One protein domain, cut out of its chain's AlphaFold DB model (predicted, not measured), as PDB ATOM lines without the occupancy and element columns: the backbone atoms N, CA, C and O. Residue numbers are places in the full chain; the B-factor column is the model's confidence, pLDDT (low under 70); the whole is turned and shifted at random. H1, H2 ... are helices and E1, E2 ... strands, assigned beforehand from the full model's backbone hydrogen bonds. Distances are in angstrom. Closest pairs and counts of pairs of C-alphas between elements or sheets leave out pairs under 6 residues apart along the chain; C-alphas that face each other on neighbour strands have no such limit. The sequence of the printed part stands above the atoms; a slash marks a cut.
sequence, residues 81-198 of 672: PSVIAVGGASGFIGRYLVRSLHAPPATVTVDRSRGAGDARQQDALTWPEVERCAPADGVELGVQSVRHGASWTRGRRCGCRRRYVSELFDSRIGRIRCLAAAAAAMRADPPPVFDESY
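What this domain is: This is residues 81 to 198 of the 672 residues of an uncharacterized protein of Macrostomum lignano (UniProt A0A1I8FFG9). A five-stranded parallel sheet, strongly twisted, stands between helices: H1 covers one face, and the long helix H3 covers the other with its last half and runs on past the sheet, with the short H2 on the same face as H3. This makes three layers, helices on both faces of a sheet. The printed part has 118 residues with three named helices and five named strands, in the order E1 H1 E2 E3 H2 E4 H3 E5; the sheet's order is E3 E2 E1 E4 E5, and the class is mixed, helices and strands. It is compact, with a radius of gyration of the C-alphas of 15.2 A, and only just elongated, spanning 50 by 33 by 26 A.

Where its parts are: Find C-alpha 83 at (-6.293, -4.976, -56.872), where E1, residues 83 to 87, begins its 13.1 A. Beside it look for E2, residues 107 to 111, 12.8 A, and E4, residues 139 to 143, 12.6 A; the edge strands E3, residues 124 to 126, and E5, residues 193 to 195, each measure 6.5 A. H1 takes residues 92 to 101, 14.9 A, and H2 residues 127 to 132, 8.7 A. From C-alpha 158 at (-33.154, 21.712, -34.542), H3 runs 38.1 A to C-alpha 184 at (-0.550, 5.461, -45.720).

How they stand to each other: Start at E1 and E4, parallel at 22 degrees, with N 85 and O 140 2.7 A apart. E2 and E1 are parallel at 23 degrees, N 108 and O 84 being 2.8 A apart. At the edges, N 125 and O 109 of E3 and E2 are 2.8 A apart, and N 143 and O 194 of E4 and E5 are 2.8 A apart. E1, H1, E2 and E4, H3, E5 are strand-helix-strand units, two parallel neighbour strands with a helix between; E3, H2, E4 is a split one, with E2 and E1 between its strands. The three crossovers are right-handed. H1 is over E1 at a height over the sheet of 9.7 A, and H3 is over E4 at 10.5 A, on opposite faces, both along the strands. H3 touches H2 with residues 178 to 182 alone, at a steep tilt of 47 degrees, the same way; their closest C-alphas, Glu 131 and Cys 178, are 6.6 A apart. H1 and H3 are apart. Every O i to N i+4 pair is within hydrogen-bond range in H2, 5 of 6 in H1 and 21 of 23 in H3.

The domain as a whole: The C-alphas farthest apart, Pro 81 and Arg 157, are 49.9 A from each other. The printed part has no cut. The links E2 to E3, 12 residues, and E4 to H3, 14 residues, are long. The mean pLDDT of the printed part is 71.6; look for values under 70 at, among others, residues 113 to 122 and 134 to 159.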
ATOM      1  N   PRO A  81      -1.502  -7.735 -61.443       51.91
ATOM      2  CA  PRO A  81      -2.911  -7.367 -61.403       51.91
ATOM      3  C   PRO A  81      -3.138  -6.448 -60.198       51.91
ATOM      4  O   PRO A  81      -3.007  -6.885 -59.055       51.91
ATOM      5  N   SER A  82      -3.391  -5.165 -60.456       71.06
ATOM      6  CA  SER A  82      -3.602  -4.159 -59.422       71.06
ATOM      7  C   SER A  82      -4.969  -4.394 -58.808       71.06
ATOM      8  O   SER A  82      -5.994  -4.254 -59.468       71.06
ATOM      9  N   VAL A  83      -5.009  -4.815 -57.550       82.81
ATOM     10  CA  VAL A  83      -6.293  -4.976 -56.872       82.81
ATOM     11  C   VAL A  83      -6.885  -3.576 -56.692       82.81
ATOM     12  O   VAL A  83      -6.166  -2.675 -56.288       82.81
ATOM     13  N   ILE A  84      -8.161  -3.344 -56.998       87.06
ATOM     14  CA  ILE A  84      -8.786  -2.022 -56.793       87.06
ATOM     15  C   ILE A  84      -9.845  -2.145 -55.703       87.06
ATOM     16  O   ILE A  84     -10.836  -2.845 -55.885       87.06
ATOM     17  N   ALA A  85      -9.658  -1.468 -54.574       88.81
ATOM     18  CA  ALA A  85     -10.640  -1.368 -53.505       88.81
ATOM     19  C   ALA A  85     -11.564  -0.164 -53.711       88.81
ATOM     20  O   ALA A  85     -11.122   0.983 -53.698       88.81
ATOM     21  N   VAL A  86     -12.869  -0.417 -53.846       91.06
ATOM     22  CA  VAL A  86     -13.877   0.630 -54.072       91.06
ATOM     23  C   VAL A  86     -14.749   0.838 -52.830       91.06
ATOM     24  O   VAL A  86     -15.650   0.048 -52.533       91.06
ATOM     25  N   GLY A  87     -14.523   1.945 -52.121       91.25
ATOM     26  CA  GLY A  87     -15.383   2.450 -51.053       91.25
ATOM     27  C   GLY A  87     -16.737   2.895 -51.589       91.25
ATOM     28  O   GLY A  87     -16.809   3.707 -52.503       91.25
ATOM     29  N   GLY A  88     -17.832   2.375 -51.026       90.94
ATOM     30  CA  GLY A  88     -19.176   2.728 -51.496       90.94
ATOM     31  C   GLY A  88     -19.587   2.014 -52.789       90.94
ATOM     32  O   GLY A  88     -20.521   2.462 -53.455       90.94
ATOM     33  N   ALA A  89     -18.948   0.884 -53.106       90.81
ATOM     34  CA  ALA A  89     -19.244   0.005 -54.242       90.81
ATOM     35  C   ALA A  89     -20.726  -0.401 -54.382       90.81
ATOM     36  O   ALA A  89     -21.214  -0.637 -55.484       90.81
ATOM     37  N   SER A  90     -21.483  -0.461 -53.285       89.44
ATOM     38  CA  SER A  90     -22.923  -0.757 -53.314       89.44
ATOM     39  C   SER A  90     -23.798   0.444 -53.702       89.44
ATOM     40  O   SER A  90     -24.986   0.281 -54.020       89.44
ATOM     41  N   GLY A  91     -23.222   1.650 -53.662       89.25
ATOM     42  CA  GLY A  91     -23.856   2.924 -53.967       89.25
ATOM     43  C   GLY A  91     -24.188   3.098 -55.446       89.25
ATOM     44  O   GLY A  91     -23.820   2.289 -56.293       89.25
ATOM     45  N   PHE A  92     -24.911   4.176 -55.755       89.94
ATOM     46  CA  PHE A  92     -25.374   4.458 -57.115       89.94
ATOM     47  C   PHE A  92     -24.215   4.533 -58.113       89.94
ATOM     48  O   PHE A  92     -24.234   3.818 -59.105       89.94
ATOM     49  N   ILE A  93     -23.193   5.337 -57.821       90.56
ATOM     50  CA  ILE A  93     -22.038   5.481 -58.708       90.56
ATOM     51  C   ILE A  93     -21.053   4.314 -58.504       90.56
ATOM     52  O   ILE A  93     -20.572   3.757 -59.487       90.56
ATOM     53  N   GLY A  94     -20.870   3.845 -57.261       90.19
ATOM     54  CA  GLY A  94     -19.914   2.773 -56.939       90.19
ATOM     55  C   GLY A  94     -20.233   1.464 -57.643       90.19
ATOM     56  O   GLY A  94     -19.341   0.802 -58.160       90.19
ATOM     57  N   ARG A  95     -21.522   1.136 -57.774       89.75
ATOM     58  CA  ARG A  95     -21.964  -0.052 -58.510       89.75
ATOM     59  C   ARG A  95     -21.591   0.030 -59.983       89.75
ATOM     60  O   ARG A  95     -21.353  -0.997 -60.610       89.75
ATOM     61  N   TYR A  96     -21.583   1.236 -60.543       88.12
ATOM     62  CA  TYR A  96     -21.181   1.450 -61.924       88.12
ATOM     63  C   TYR A  96     -19.687   1.405 -62.115       88.12
ATOM     64  O   TYR A  96     -19.257   0.746 -63.054       88.12
ATOM     65  N   LEU A  97     -18.934   2.002 -61.197       87.69
ATOM     66  CA  LEU A  97     -17.484   1.911 -61.201       87.69
ATOM     67  C   LEU A  97     -17.026   0.449 -61.117       87.69
ATOM     68  O   LEU A  97     -16.249  -0.002 -61.945       87.69
ATOM     69  N   VAL A  98     -17.587  -0.339 -60.196       89.19
ATOM     70  CA  VAL A  98     -17.270  -1.775 -60.095       89.19
ATOM     71  C   VAL A  98     -17.658  -2.527 -61.375       89.19
ATOM     72  O   VAL A  98     -16.905  -3.369 -61.848       89.19
ATOM     73  N   ARG A  99     -18.799  -2.192 -61.998       88.62
ATOM     74  CA  ARG A  99     -19.208  -2.765 -63.296       88.62
ATOM     75  C   ARG A  99     -18.279  -2.405 -64.452       88.62
ATOM     76  O   ARG A  99     -18.085  -3.258 -65.309       88.62
ATOM     77  N   SER A 100     -17.729  -1.193 -64.495       85.62
ATOM     78  CA  SER A 100     -16.755  -0.805 -65.522       85.62
ATOM     79  C   SER A 100     -15.373  -1.405 -65.264       85.62
ATOM     80  O   SER A 100     -14.678  -1.743 -66.214       85.62
ATOM     81  N   LEU A 101     -15.007  -1.598 -63.993       84.31
ATOM     82  CA  LEU A 101     -13.755  -2.236 -63.573       84.31
ATOM     83  C   LEU A 101     -13.784  -3.770 -63.656       84.31
ATOM     84  O   LEU A 101     -12.764  -4.403 -63.438       84.31
ATOM     85  N   HIS A 102     -14.918  -4.396 -63.989       69.88
ATOM     86  CA  HIS A 102     -15.022  -5.858 -64.109       69.88
ATOM     87  C   HIS A 102     -14.241  -6.458 -65.306       69.88
ATOM     88  O   HIS A 102     -14.281  -7.673 -65.499       69.88
ATOM     89  N   ALA A 103     -13.507  -5.651 -66.085       62.09
ATOM     90  CA  ALA A 103     -12.400  -6.131 -66.917       62.09
ATOM     91  C   ALA A 103     -11.124  -6.212 -66.047       62.09
ATOM     92  O   ALA A 103     -10.843  -5.251 -65.341       62.09
ATOM     93  N   PRO A 104     -10.360  -7.323 -66.068       53.91
ATOM     94  CA  PRO A 104      -9.369  -7.652 -65.037       53.91
ATOM     95  C   PRO A 104      -8.382  -6.494 -64.837       53.91
ATOM     96  O   PRO A 104      -7.680  -6.123 -65.782       53.91
ATOM     97  N   PRO A 105      -8.362  -5.911 -63.625       59.31
ATOM     98  CA  PRO A 105      -7.894  -6.636 -62.441       59.31
ATOM     99  C   PRO A 105      -8.934  -6.859 -61.316       59.31
ATOM    100  O   PRO A 105     -10.080  -6.416 -61.374       59.31
ATOM    101  N   ALA A 106      -8.537  -7.626 -60.293       74.38
ATOM    102  CA  ALA A 106      -9.390  -8.018 -59.169       74.38
ATOM    103  C   ALA A 106      -9.921  -6.787 -58.409       74.38
ATOM    104  O   ALA A 106      -9.160  -6.034 -57.810       74.38
ATOM    105  N   THR A 107     -11.235  -6.568 -58.428       78.62
ATOM    106  CA  THR A 107     -11.870  -5.453 -57.711       78.62
ATOM    107  C   THR A 107     -12.373  -5.938 -56.354       78.62
ATOM    108  O   THR A 107     -13.241  -6.806 -56.292       78.62
ATOM    109  N   VAL A 108     -11.863  -5.359 -55.270       82.38
ATOM    110  CA  VAL A 108     -12.354  -5.575 -53.904       82.38
ATOM    111  C   VAL A 108     -13.384  -4.494 -53.589       82.38
ATOM    112  O   VAL A 108     -13.190  -3.310 -53.852       82.38
ATOM    113  N   THR A 109     -14.521  -4.875 -53.023       85.44
ATOM    114  CA  THR A 109     -15.565  -3.900 -52.675       85.44
ATOM    115  C   THR A 109     -15.502  -3.578 -51.188       85.44
ATOM    116  O   THR A 109     -15.341  -4.476 -50.374       85.44
ATOM    117  N   VAL A 110     -15.611  -2.299 -50.812       84.69
ATOM    118  CA  VAL A 110     -15.652  -1.885 -49.400       84.69
ATOM    119  C   VAL A 110     -17.044  -1.344 -49.075       84.69
ATOM    120  O   VAL A 110     -17.454  -0.286 -49.573       84.69
ATOM    121  N   ASP A 111     -17.788  -2.060 -48.229       83.25
ATOM    122  CA  ASP A 111     -19.184  -1.743 -47.897       83.25
ATOM    123  C   ASP A 111     -19.417  -1.506 -46.391       83.25
ATOM    124  O   ASP A 111     -18.625  -1.882 -45.528       83.25
ATOM    125  N   ARG A 112     -20.526  -0.827 -46.051       75.81
ATOM    126  CA  ARG A 112     -20.961  -0.533 -44.664       75.81
ATOM    127  C   ARG A 112     -21.134  -1.786 -43.818       75.81
ATOM    128  O   ARG A 112     -20.874  -1.756 -42.622       75.81
ATOM    129  N   SER A 113     -21.617  -2.840 -44.443       67.44
ATOM    130  CA  SER A 113     -21.909  -4.130 -43.844       67.44
ATOM    131  C   SER A 113     -21.875  -5.149 -44.967       67.44
ATOM    132  O   SER A 113     -22.340  -4.825 -46.062       67.44
ATOM    133  N   ARG A 114     -21.425  -6.376 -44.693       61.69
ATOM    134  CA  ARG A 114     -21.753  -7.511 -45.562       61.69
ATOM    135  C   ARG A 114     -23.275  -7.613 -45.556       61.69
ATOM    136  O   ARG A 114     -23.877  -7.902 -44.524       61.69
ATOM    137  N   GLY A 115     -23.914  -7.213 -46.643       51.38
ATOM    138  CA  GLY A 115     -25.346  -7.344 -46.807       51.38
ATOM    139  C   GLY A 115     -25.713  -8.811 -46.633       51.38
ATOM    140  O   GLY A 115     -25.186  -9.678 -47.325       51.38
ATOM    141  N   ALA A 116     -26.607  -9.097 -45.691       37.50
ATOM    142  CA  ALA A 116     -27.190 -10.419 -45.544       37.50
ATOM    143  C   ALA A 116     -28.083 -10.691 -46.768       37.50
ATOM    144  O   ALA A 116     -29.260 -10.345 -46.754       37.50
ATOM    145  N   GLY A 117     -27.529 -11.226 -47.859       39.03
ATOM    146  CA  GLY A 117     -28.355 -11.724 -48.964       39.03
ATOM    147  C   GLY A 117     -27.702 -11.849 -50.337       39.03
ATOM    148  O   GLY A 117     -28.101 -12.738 -51.081       39.03
ATOM    149  N   ASP A 118     -26.702 -11.037 -50.688       50.03
ATOM    150  CA  ASP A 118     -26.093 -11.125 -52.022       50.03
ATOM    151  C   ASP A 118     -24.802 -11.947 -51.968       50.03
ATOM    152  O   ASP A 118     -23.751 -11.459 -51.555       50.03
ATOM    153  N   ALA A 119     -24.860 -13.189 -52.462       42.28
ATOM    154  CA  ALA A 119     -23.712 -14.097 -52.610       42.28
ATOM    155  C   ALA A 119     -22.527 -13.489 -53.399       42.28
ATOM    156  O   ALA A 119     -21.415 -13.999 -53.343       42.28
ATOM    157  N   ARG A 120     -22.745 -12.361 -54.092       51.81
ATOM    158  CA  ARG A 120     -21.723 -11.562 -54.788       51.81
ATOM    159  C   ARG A 120     -20.840 -10.712 -53.860       51.81
ATOM    160  O   ARG A 120     -19.944 -10.041 -54.353       51.81
ATOM    161  N   GLN A 121     -21.100 -10.697 -52.552       57.12
ATOM    162  CA  GLN A 121     -20.331  -9.926 -51.562       57.12
ATOM    163  C   GLN A 121     -19.301 -10.759 -50.782       57.12
ATOM    164  O   GLN A 121     -18.806 -10.298 -49.757       57.12
ATOM    165  N   GLN A 122     -18.970 -11.975 -51.228       56.50
ATOM    166  CA  GLN A 122     -17.936 -12.784 -50.564       56.50
ATOM    167  C   GLN A 122     -16.553 -12.103 -50.595       56.50
ATOM    168  O   GLN A 122     -15.814 -12.218 -49.622       56.50
ATOM    169  N   ASP A 123     -16.283 -11.282 -51.617       70.56
ATOM    170  CA  ASP A 123     -15.050 -10.489 -51.756       70.56
ATOM    171  C   ASP A 123     -15.190  -9.043 -51.225       70.56
ATOM    172  O   ASP A 123     -14.440  -8.141 -51.611       70.56
ATOM    173  N   ALA A 124     -16.195  -8.779 -50.379       80.62
ATOM    174  CA  ALA A 124     -16.437  -7.455 -49.816       80.62
ATOM    175  C   ALA A 124     -15.798  -7.299 -48.427       80.62
ATOM    176  O   ALA A 124     -16.179  -7.982 -47.470       80.62
ATOM    177  N   LEU A 125     -14.889  -6.332 -48.294       87.12
ATOM    178  CA  LEU A 125     -14.374  -5.879 -47.004       87.12
ATOM    179  C   LEU A 125     -15.394  -4.958 -46.327       87.12
ATOM    180  O   LEU A 125     -16.008  -4.091 -46.959       87.12
ATOM    181  N   THR A 126     -15.574  -5.109 -45.018       89.19
ATOM    182  CA  THR A 126     -16.342  -4.129 -44.232       89.19
ATOM    183  C   THR A 126     -15.466  -2.950 -43.807       89.19
ATOM    184  O   THR A 126     -14.255  -3.090 -43.669       89.19
ATOM    185  N   TRP A 127     -16.047  -1.771 -43.554       86.62
ATOM    186  CA  TRP A 127     -15.271  -0.636 -43.013       86.62
ATOM    187  C   TRP A 127     -14.501  -0.980 -41.723       86.62
ATOM    188  O   TRP A 127     -13.320  -0.657 -41.664       86.62
ATOM    189  N   PRO A 128     -15.081  -1.698 -40.737       88.94
ATOM    190  CA  PRO A 128     -14.316  -2.174 -39.585       88.94
ATOM    191  C   PRO A 128     -13.183  -3.146 -39.945       88.94
ATOM    192  O   PRO A 128     -12.191  -3.201 -39.230       88.94
ATOM    193  N   GLU A 129     -13.314  -3.927 -41.022       87.38
ATOM    194  CA  GLU A 129     -12.218  -4.768 -41.524       87.38
ATOM    195  C   GLU A 129     -11.115  -3.923 -42.156       87.38
ATOM    196  O   GLU A 129      -9.961  -4.194 -41.881       87.38
ATOM    197  N   VAL A 130     -11.442  -2.869 -42.911       86.31
ATOM    198  CA  VAL A 130     -10.443  -1.924 -43.453       86.31
ATOM    199  C   VAL A 130      -9.727  -1.154 -42.336       86.31
ATOM    200  O   VAL A 130      -8.538  -0.875 -42.439       86.31
ATOM    201  N   GLU A 131     -10.431  -0.833 -41.248       84.38
ATOM    202  CA  GLU A 131      -9.841  -0.198 -40.061       84.38
ATOM    203  C   GLU A 131      -8.893  -1.136 -39.299       84.38
ATOM    204  O   GLU A 131      -7.904  -0.678 -38.734       84.38
ATOM    205  N   ARG A 132      -9.196  -2.441 -39.257       84.31
ATOM    206  CA  ARG A 132      -8.390  -3.443 -38.535       84.31
ATOM    207  C   ARG A 132      -7.265  -4.030 -39.377       84.31
ATOM    208  O   ARG A 132      -6.216  -4.377 -38.846       84.31
ATOM    209  N   CYS A 133      -7.515  -4.195 -40.664       71.75
ATOM    210  CA  CYS A 133      -6.641  -4.830 -41.627       71.75
ATOM    211  C   CYS A 133      -6.407  -3.809 -42.735       71.75
ATOM    212  O   CYS A 133      -7.296  -3.562 -43.552       71.75
ATOM    213  N   ALA A 134      -5.210  -3.218 -42.772       69.19
ATOM    214  CA  ALA A 134      -4.786  -2.506 -43.968       69.19
ATOM    215  C   ALA A 134      -4.985  -3.448 -45.177       69.19
ATOM    216  O   ALA A 134      -4.713  -4.650 -45.049       69.19
ATOM    217  N   PRO A 135      -5.516  -2.960 -46.313       65.62
ATOM    218  CA  PRO A 135      -5.673  -3.781 -47.506       65.62
ATOM    219  C   PRO A 135      -4.351  -4.471 -47.867       65.62
ATOM    220  O   PRO A 135      -3.275  -3.957 -47.563       65.62
ATOM    221  N   ALA A 136      -4.424  -5.645 -48.499       63.75
ATOM    222  CA  ALA A 136      -3.225  -6.357 -48.931       63.75
ATOM    223  C   ALA A 136      -2.350  -5.484 -49.857       63.75
ATOM    224  O   ALA A 136      -2.854  -4.606 -50.559       63.75
ATOM    225  N   ASP A 137      -1.039  -5.745 -49.877       57.50
ATOM    226  CA  ASP A 137      -0.081  -5.014 -50.713       57.50
ATOM    227  C   ASP A 137      -0.535  -4.965 -52.190       57.50
ATOM    228  O   ASP A 137      -0.802  -6.000 -52.803       57.50
ATOM    229  N   GLY A 138      -0.569  -3.762 -52.782       57.34
ATOM    230  CA  GLY A 138      -0.920  -3.555 -54.196       57.34
ATOM    231  C   GLY A 138      -2.391  -3.224 -54.475       57.34
ATOM    232  O   GLY A 138      -2.821  -3.338 -55.625       57.34
ATOM    233  N   VAL A 139      -3.152  -2.824 -53.450       61.69
ATOM    234  CA  VAL A 139      -4.546  -2.384 -53.588       61.69
ATOM    235  C   VAL A 139      -4.634  -0.875 -53.867       61.69
ATOM    236  O   VAL A 139      -4.372  -0.064 -52.982       61.69
ATOM    237  N   GLU A 140      -5.061  -0.470 -55.063       65.38
ATOM    238  CA  GLU A 140      -5.451   0.916 -55.357       65.38
ATOM    239  C   GLU A 140      -6.799   1.244 -54.711       65.38
ATOM    240  O   GLU A 140      -7.736   0.455 -54.781       65.38
ATOM    241  N   LEU A 141      -6.926   2.410 -54.075       60.25
ATOM    242  CA  LEU A 141      -8.107   2.755 -53.284       60.25
ATOM    243  C   LEU A 141      -8.927   3.865 -53.961       60.25
ATOM    244  O   LEU A 141      -8.495   5.013 -54.064       60.25
ATOM    245  N   GLY A 142     -10.149   3.540 -54.383       63.03
ATOM    246  CA  GLY A 142     -11.134   4.497 -54.887       63.03
ATOM    247  C   GLY A 142     -12.270   4.709 -53.890       63.03
ATOM    248  O   GLY A 142     -12.921   3.751 -53.479       63.03
ATOM    249  N   VAL A 143     -12.551   5.950 -53.497       58.41
ATOM    250  CA  VAL A 143     -13.664   6.286 -52.600       58.41
ATOM    251  C   VAL A 143     -14.791   6.942 -53.376       58.41
ATOM    252  O   VAL A 143     -14.642   8.013 -53.959       58.41
ATOM    253  N   GLN A 144     -15.960   6.317 -53.309       60.47
ATOM    254  CA  GLN A 144     -17.219   6.908 -53.723       60.47
ATOM    255  C   GLN A 144     -18.002   7.386 -52.503       60.47
ATOM    256  O   GLN A 144     -18.122   6.672 -51.499       60.47
ATOM    257  N   SER A 145     -18.617   8.566 -52.611       48.72
ATOM    258  CA  SER A 145     -19.459   9.117 -51.550       48.72
ATOM    259  C   SER A 145     -20.538   8.115 -51.119       48.72
ATOM    260  O   SER A 145     -21.376   7.662 -51.907       48.72
ATOM    261  N   VAL A 146     -20.516   7.741 -49.840       43.22
ATOM    262  CA  VAL A 146     -21.371   6.672 -49.332       43.22
ATOM    263  C   VAL A 146     -22.819   7.146 -49.205       43.22
ATOM    264  O   VAL A 146     -23.110   8.163 -48.581       43.22
ATOM    265  N   ARG A 147     -23.739   6.349 -49.761       37.78
ATOM    266  CA  ARG A 147     -25.199   6.538 -49.813       37.78
ATOM    267  C   ARG A 147     -25.794   7.346 -48.644       37.78
ATOM    268  O   ARG A 147     -25.716   6.940 -47.476       37.78
ATOM    269  N   HIS A 148     -26.497   8.425 -48.996       39.44
ATOM    270  CA  HIS A 148     -27.399   9.186 -48.125       39.44
ATOM    271  C   HIS A 148     -28.628   8.335 -47.770       39.44
ATOM    272  O   HIS A 148     -29.525   8.154 -48.589       39.44
ATOM    273  N   GLY A 149     -28.666   7.775 -46.559       32.53
ATOM    274  CA  GLY A 149     -29.827   7.024 -46.048       32.53
ATOM    275  C   GLY A 149     -30.914   7.907 -45.422       32.53
ATOM    276  O   GLY A 149     -32.042   7.463 -45.217       32.53
ATOM    277  N   ALA A 150     -30.600   9.170 -45.132       34.59
ATOM    278  CA  ALA A 150     -31.531  10.113 -44.532       34.59
ATOM    279  C   ALA A 150     -31.982  11.129 -45.583       34.59
ATOM    280  O   ALA A 150     -31.218  11.999 -45.995       34.59
ATOM    281  N   SER A 151     -33.241  11.025 -46.015       37.44
ATOM    282  CA  SER A 151     -33.889  12.085 -46.783       37.44
ATOM    283  C   SER A 151     -33.737  13.420 -46.044       37.44
ATOM    284  O   SER A 151     -34.145  13.525 -44.882       37.44
ATOM    285  N   TRP A 152     -33.222  14.445 -46.733       39.09
ATOM    286  CA  TRP A 152     -33.156  15.844 -46.272       39.09
ATOM    287  C   TRP A 152     -34.488  16.318 -45.659       39.09
ATOM    288  O   TRP A 152     -34.530  17.174 -44.775       39.09
ATOM    289  N   THR A 153     -35.603  15.717 -46.083       42.38
ATOM    290  CA  THR A 153     -36.948  16.046 -45.610       42.38
ATOM    291  C   THR A 153     -37.215  15.670 -44.142       42.38
ATOM    292  O   THR A 153     -38.052  16.314 -43.514       42.38
ATOM    293  N   ARG A 154     -36.478  14.728 -43.523       43.97
ATOM    294  CA  ARG A 154     -36.678  14.341 -42.103       43.97
ATOM    295  C   ARG A 154     -36.043  15.299 -41.077       43.97
ATOM    296  O   ARG A 154     -36.342  15.200 -39.890       43.97
ATOM    297  N   GLY A 155     -35.187  16.236 -41.496       40.53
ATOM    298  CA  GLY A 155     -34.265  16.956 -40.603       40.53
ATOM    299  C   GLY A 155     -34.725  18.293 -39.999       40.53
ATOM    300  O   GLY A 155     -33.923  18.944 -39.337       40.53
ATOM    301  N   ARG A 156     -35.969  18.757 -40.193       46.97
ATOM    302  CA  ARG A 156     -36.354  20.146 -39.829       46.97
ATOM    303  C   ARG A 156     -36.544  20.443 -38.329       46.97
ATOM    304  O   ARG A 156     -36.874  21.575 -37.991       46.97
ATOM    305  N   ARG A 157     -36.304  19.496 -37.411       45.84
ATOM    306  CA  ARG A 157     -36.186  19.818 -35.971       45.84
ATOM    307  C   ARG A 157     -34.730  20.123 -35.623       45.84
ATOM    308  O   ARG A 157     -33.841  19.371 -36.010       45.84
ATOM    309  N   CYS A 158     -34.493  21.187 -34.851       56.62
ATOM    310  CA  CYS A 158     -33.154  21.712 -34.542       56.62
ATOM    311  C   CYS A 158     -32.166  20.669 -33.973       56.62
ATOM    312  O   CYS A 158     -30.976  20.764 -34.251       56.62
ATOM    313  N   GLY A 159     -32.636  19.631 -33.265       62.41
ATOM    314  CA  GLY A 159     -31.783  18.516 -32.816       62.41
ATOM    315  C   GLY A 159     -31.431  17.499 -33.915       62.41
ATOM    316  O   GLY A 159     -30.307  17.005 -33.972       62.41
ATOM    317  N   CYS A 160     -32.359  17.222 -34.837       74.56
ATOM    318  CA  CYS A 160     -32.162  16.268 -35.933       74.56
ATOM    319  C   CYS A 160     -31.202  16.806 -37.000       74.56
ATOM    320  O   CYS A 160     -30.466  16.023 -37.590       74.56
ATOM    321  N   ARG A 161     -31.164  18.131 -37.216       80.75
ATOM    322  CA  ARG A 161     -30.202  18.759 -38.135       80.75
ATOM    323  C   ARG A 161     -28.763  18.546 -37.672       80.75
ATOM    324  O   ARG A 161     -27.935  18.171 -38.488       80.75
ATOM    325  N   ARG A 162     -28.467  18.753 -36.383       82.31
ATOM    326  CA  ARG A 162     -27.104  18.584 -35.851       82.31
ATOM    327  C   ARG A 162     -26.641  17.132 -35.950       82.31
ATOM    328  O   ARG A 162     -25.541  16.887 -36.425       82.31
ATOM    329  N   ARG A 163     -27.510  16.184 -35.582       85.69
ATOM    330  CA  ARG A 163     -27.236  14.749 -35.734       85.69
ATOM    331  C   ARG A 163     -27.007  14.366 -37.198       85.69
ATOM    332  O   ARG A 163     -26.023  13.712 -37.492       85.69
ATOM    333  N   TYR A 164     -27.860  14.831 -38.108       82.56
ATOM    334  CA  TYR A 164     -27.713  14.579 -39.542       82.56
ATOM    335  C   TYR A 164     -26.417  15.163 -40.119       82.56
ATOM    336  O   TYR A 164     -25.750  14.502 -40.905       82.56
ATOM    337  N   VAL A 165     -26.052  16.389 -39.731       85.06
ATOM    338  CA  VAL A 165     -24.795  17.018 -40.161       85.06
ATOM    339  C   VAL A 165     -23.595  16.236 -39.623       85.06
ATOM    340  O   VAL A 165     -22.687  15.958 -40.397       85.06
ATOM    341  N   SER A 166     -23.621  15.811 -38.354       85.06
ATOM    342  CA  SER A 166     -22.586  14.930 -37.786       85.06
ATOM    343  C   SER A 166     -22.486  13.622 -38.566       85.06
ATOM    344  O   SER A 166     -21.429  13.315 -39.089       85.06
ATOM    345  N   GLU A 167     -23.600  12.910 -38.765       85.62
ATOM    346  CA  GLU A 167     -23.635  11.653 -39.528       85.62
ATOM    347  C   GLU A 167     -23.127  11.837 -40.975       85.62
ATOM    348  O   GLU A 167     -22.504  10.935 -41.539       85.62
ATOM    349  N   LEU A 168     -23.358  13.001 -41.591       84.75
ATOM    350  CA  LEU A 168     -22.849  13.343 -42.922       84.75
ATOM    351  C   LEU A 168     -21.329  13.541 -42.912       84.75
ATOM    352  O   LEU A 168     -20.646  12.992 -43.776       84.75
ATOM    353  N   PHE A 169     -20.797  14.278 -41.937       86.75
ATOM    354  CA  PHE A 169     -19.353  14.457 -41.775       86.75
ATOM    355  C   PHE A 169     -18.653  13.140 -41.427       86.75
ATOM    356  O   PHE A 169     -17.677  12.783 -42.085       86.75
ATOM    357  N   ASP A 170     -19.194  12.375 -40.483       85.00
ATOM    358  CA  ASP A 170     -18.640  11.090 -40.050       85.00
ATOM    359  C   ASP A 170     -18.646  10.073 -41.202       85.00
ATOM    360  O   ASP A 170     -17.671   9.359 -41.433       85.00
ATOM    361  N   SER A 171     -19.722  10.036 -41.999       84.75
ATOM    362  CA  SER A 171     -19.823   9.113 -43.136       84.75
ATOM    363  C   SER A 171     -18.980   9.499 -44.351       84.75
ATOM    364  O   SER A 171     -18.705   8.618 -45.163       84.75
ATOM    365  N   ARG A 172     -18.574  10.767 -44.489       86.25
ATOM    366  CA  ARG A 172     -17.721  11.240 -45.590       86.25
ATOM    367  C   ARG A 172     -16.280  11.411 -45.133       86.25
ATOM    368  O   ARG A 172     -15.431  10.594 -45.471       86.25
ATOM    369  N   ILE A 173     -16.022  12.425 -44.309       87.31
ATOM    370  CA  ILE A 173     -14.677  12.782 -43.851       87.31
ATOM    371  C   ILE A 173     -14.079  11.661 -43.004       87.31
ATOM    372  O   ILE A 173     -12.918  11.314 -43.200       87.31
ATOM    373  N   GLY A 174     -14.862  11.063 -42.100       87.69
ATOM    374  CA  GLY A 174     -14.378   9.964 -41.258       87.69
ATOM    375  C   GLY A 174     -13.872   8.777 -42.082       87.69
ATOM    376  O   GLY A 174     -12.791   8.256 -41.825       87.69
ATOM    377  N   ARG A 175     -14.599   8.407 -43.142       87.12
ATOM    378  CA  ARG A 175     -14.243   7.269 -44.005       87.12
ATOM    379  C   ARG A 175     -13.101   7.563 -44.958       87.12
ATOM    380  O   ARG A 175     -12.248   6.706 -45.140       87.12
ATOM    381  N   ILE A 176     -13.062   8.768 -45.525       86.62
ATOM    382  CA  ILE A 176     -11.933   9.210 -46.351       86.62
ATOM    383  C   ILE A 176     -10.652   9.206 -45.510       86.62
ATOM    384  O   ILE A 176      -9.632   8.701 -45.962       86.62
ATOM    385  N   ARG A 177     -10.706   9.690 -44.260       88.00
ATOM    386  CA  ARG A 177      -9.560   9.651 -43.336       88.00
ATOM    387  C   ARG A 177      -9.142   8.231 -42.978       88.00
ATOM    388  O   ARG A 177      -7.954   7.947 -43.008       88.00
ATOM    389  N   CYS A 178     -10.098   7.357 -42.665       86.00
ATOM    390  CA  CYS A 178      -9.834   5.942 -42.407       86.00
ATOM    391  C   CYS A 178      -9.117   5.286 -43.598       86.00
ATOM    392  O   CYS A 178      -8.086   4.646 -43.427       86.00
ATOM    393  N   LEU A 179      -9.616   5.514 -44.811       84.38
ATOM    394  CA  LEU A 179      -9.054   4.932 -46.021       84.38
ATOM    395  C   LEU A 179      -7.689   5.529 -46.386       84.38
ATOM    396  O   LEU A 179      -6.794   4.793 -46.781       84.38
ATOM    397  N   ALA A 180      -7.497   6.834 -46.196       84.75
ATOM    398  CA  ALA A 180      -6.199   7.481 -46.364       84.75
ATOM    399  C   ALA A 180      -5.174   6.991 -45.328       84.75
ATOM    400  O   ALA A 180      -4.012   6.802 -45.670       84.75
ATOM    401  N   ALA A 181      -5.594   6.747 -44.083       86.00
ATOM    402  CA  ALA A 181      -4.739   6.163 -43.053       86.00
ATOM    403  C   ALA A 181      -4.374   4.708 -43.384       86.00
ATOM    404  O   ALA A 181      -3.210   4.336 -43.273       86.00
ATOM    405  N   ALA A 182      -5.338   3.913 -43.860       84.12
ATOM    406  CA  ALA A 182      -5.086   2.557 -44.340       84.12
ATOM    407  C   ALA A 182      -4.135   2.552 -45.549       84.12
ATOM    408  O   ALA A 182      -3.231   1.726 -45.603       84.12
ATOM    409  N   ALA A 183      -4.285   3.504 -46.479       82.12
ATOM    410  CA  ALA A 183      -3.380   3.687 -47.613       82.12
ATOM    411  C   ALA A 183      -1.964   4.070 -47.175       82.12
ATOM    412  O   ALA A 183      -0.999   3.488 -47.651       82.12
ATOM    413  N   ALA A 184      -1.838   5.020 -46.246       82.31
ATOM    414  CA  ALA A 184      -0.550   5.461 -45.720       82.31
ATOM    415  C   ALA A 184       0.161   4.375 -44.896       82.31
ATOM    416  O   ALA A 184       1.384   4.385 -44.799       82.31
ATOM    417  N   ALA A 185      -0.592   3.440 -44.311       82.94
ATOM    418  CA  ALA A 185      -0.036   2.273 -43.635       82.94
ATOM    419  C   ALA A 185       0.492   1.202 -44.615       82.94
ATOM    420  O   ALA A 185       1.250   0.325 -44.201       82.94
ATOM    421  N   MET A 186       0.120   1.256 -45.901       77.44
ATOM    422  CA  MET A 186       0.598   0.328 -46.929       77.44
ATOM    423  C   MET A 186       1.947   0.780 -47.512       77.44
ATOM    424  O   MET A 186       1.971   1.642 -48.382       77.44
ATOM    425  N   ARG A 187       3.048   0.133 -47.087       68.44
ATOM    426  CA  ARG A 187       4.435   0.225 -47.622       68.44
ATOM    427  C   ARG A 187       4.983   1.648 -47.895       68.44
ATOM    428  O   ARG A 187       4.364   2.664 -47.626       68.44
ATOM    429  N   ALA A 188       6.235   1.718 -48.359       55.97
ATOM    430  CA  ALA A 188       6.982   2.967 -48.555       55.97
ATOM    431  C   ALA A 188       6.493   3.839 -49.735       55.97
ATOM    432  O   ALA A 188       6.907   4.991 -49.834       55.97
ATOM    433  N   ASP A 189       5.632   3.308 -50.610       67.38
ATOM    434  CA  ASP A 189       5.060   4.023 -51.761       67.38
ATOM    435  C   ASP A 189       3.538   3.777 -51.805       67.38
ATOM    436  O   ASP A 189       3.091   2.777 -52.381       67.38
ATOM    437  N   PRO A 190       2.738   4.598 -51.097       59.00
ATOM    438  CA  PRO A 190       1.317   4.343 -50.921       59.00
ATOM    439  C   PRO A 190       0.568   4.468 -52.258       59.00
ATOM    440  O   PRO A 190       0.820   5.398 -53.034       59.00
ATOM    441  N   PRO A 191      -0.390   3.569 -52.538       65.06
ATOM    442  CA  PRO A 191      -1.162   3.617 -53.769       65.06
ATOM    443  C   PRO A 191      -1.979   4.920 -53.859       65.06
ATOM    444  O   PRO A 191      -2.393   5.473 -52.834       65.06
ATOM    445  N   PRO A 192      -2.252   5.426 -55.077       67.12
ATOM    446  CA  PRO A 192      -3.051   6.631 -55.251       67.12
ATOM    447  C   PRO A 192      -4.455   6.439 -54.661       67.12
ATOM    448  O   PRO A 192      -5.125   5.441 -54.930       67.12
ATOM    449  N   VAL A 193      -4.905   7.423 -53.877       69.56
ATOM    450  CA  VAL A 193      -6.272   7.486 -53.346       69.56
ATOM    451  C   VAL A 193      -7.093   8.442 -54.203       69.56
ATOM    452  O   VAL A 193      -6.753   9.621 -54.323       69.56
ATOM    453  N   PHE A 194      -8.189   7.945 -54.773       74.06
ATOM    454  CA  PHE A 194      -9.148   8.762 -55.517       74.06
ATOM    455  C   PHE A 194     -10.345   9.093 -54.632       74.06
ATOM    456  O   PHE A 194     -10.959   8.188 -54.068       74.06
ATOM    457  N   ASP A 195     -10.695  10.374 -54.534       74.50
ATOM    458  CA  ASP A 195     -11.882  10.828 -53.810       74.50
ATOM    459  C   ASP A 195     -12.839  11.585 -54.733       74.50
ATOM    460  O   ASP A 195     -12.446  12.489 -55.474       74.50
ATOM    461  N   GLU A 196     -14.116  11.221 -54.664       67.62
ATOM    462  CA  GLU A 196     -15.191  11.959 -55.310       67.62
ATOM    463  C   GLU A 196     -15.699  13.065 -54.375       67.62
ATOM    464  O   GLU A 196     -16.534  12.844 -53.491       67.62
ATOM    465  N   SER A 197     -15.232  14.286 -54.620       65.75
ATOM    466  CA  SER A 197     -15.654  15.485 -53.895       65.75
ATOM    467  C   SER A 197     -16.448  16.447 -54.791       65.75
ATOM    468  O   SER A 197     -16.210  16.562 -55.994       65.75
ATOM    469  N   TYR A 198     -17.424  17.156 -54.213       51.50
ATOM    470  CA  TYR A 198     -18.248  18.132 -54.938       51.50
ATOM    471  C   TYR A 198     -17.511  19.475 -55.020       51.50
ATOM    472  O   TYR A 198     -17.271  20.107 -53.997       51.50
TER     473      TYR A 198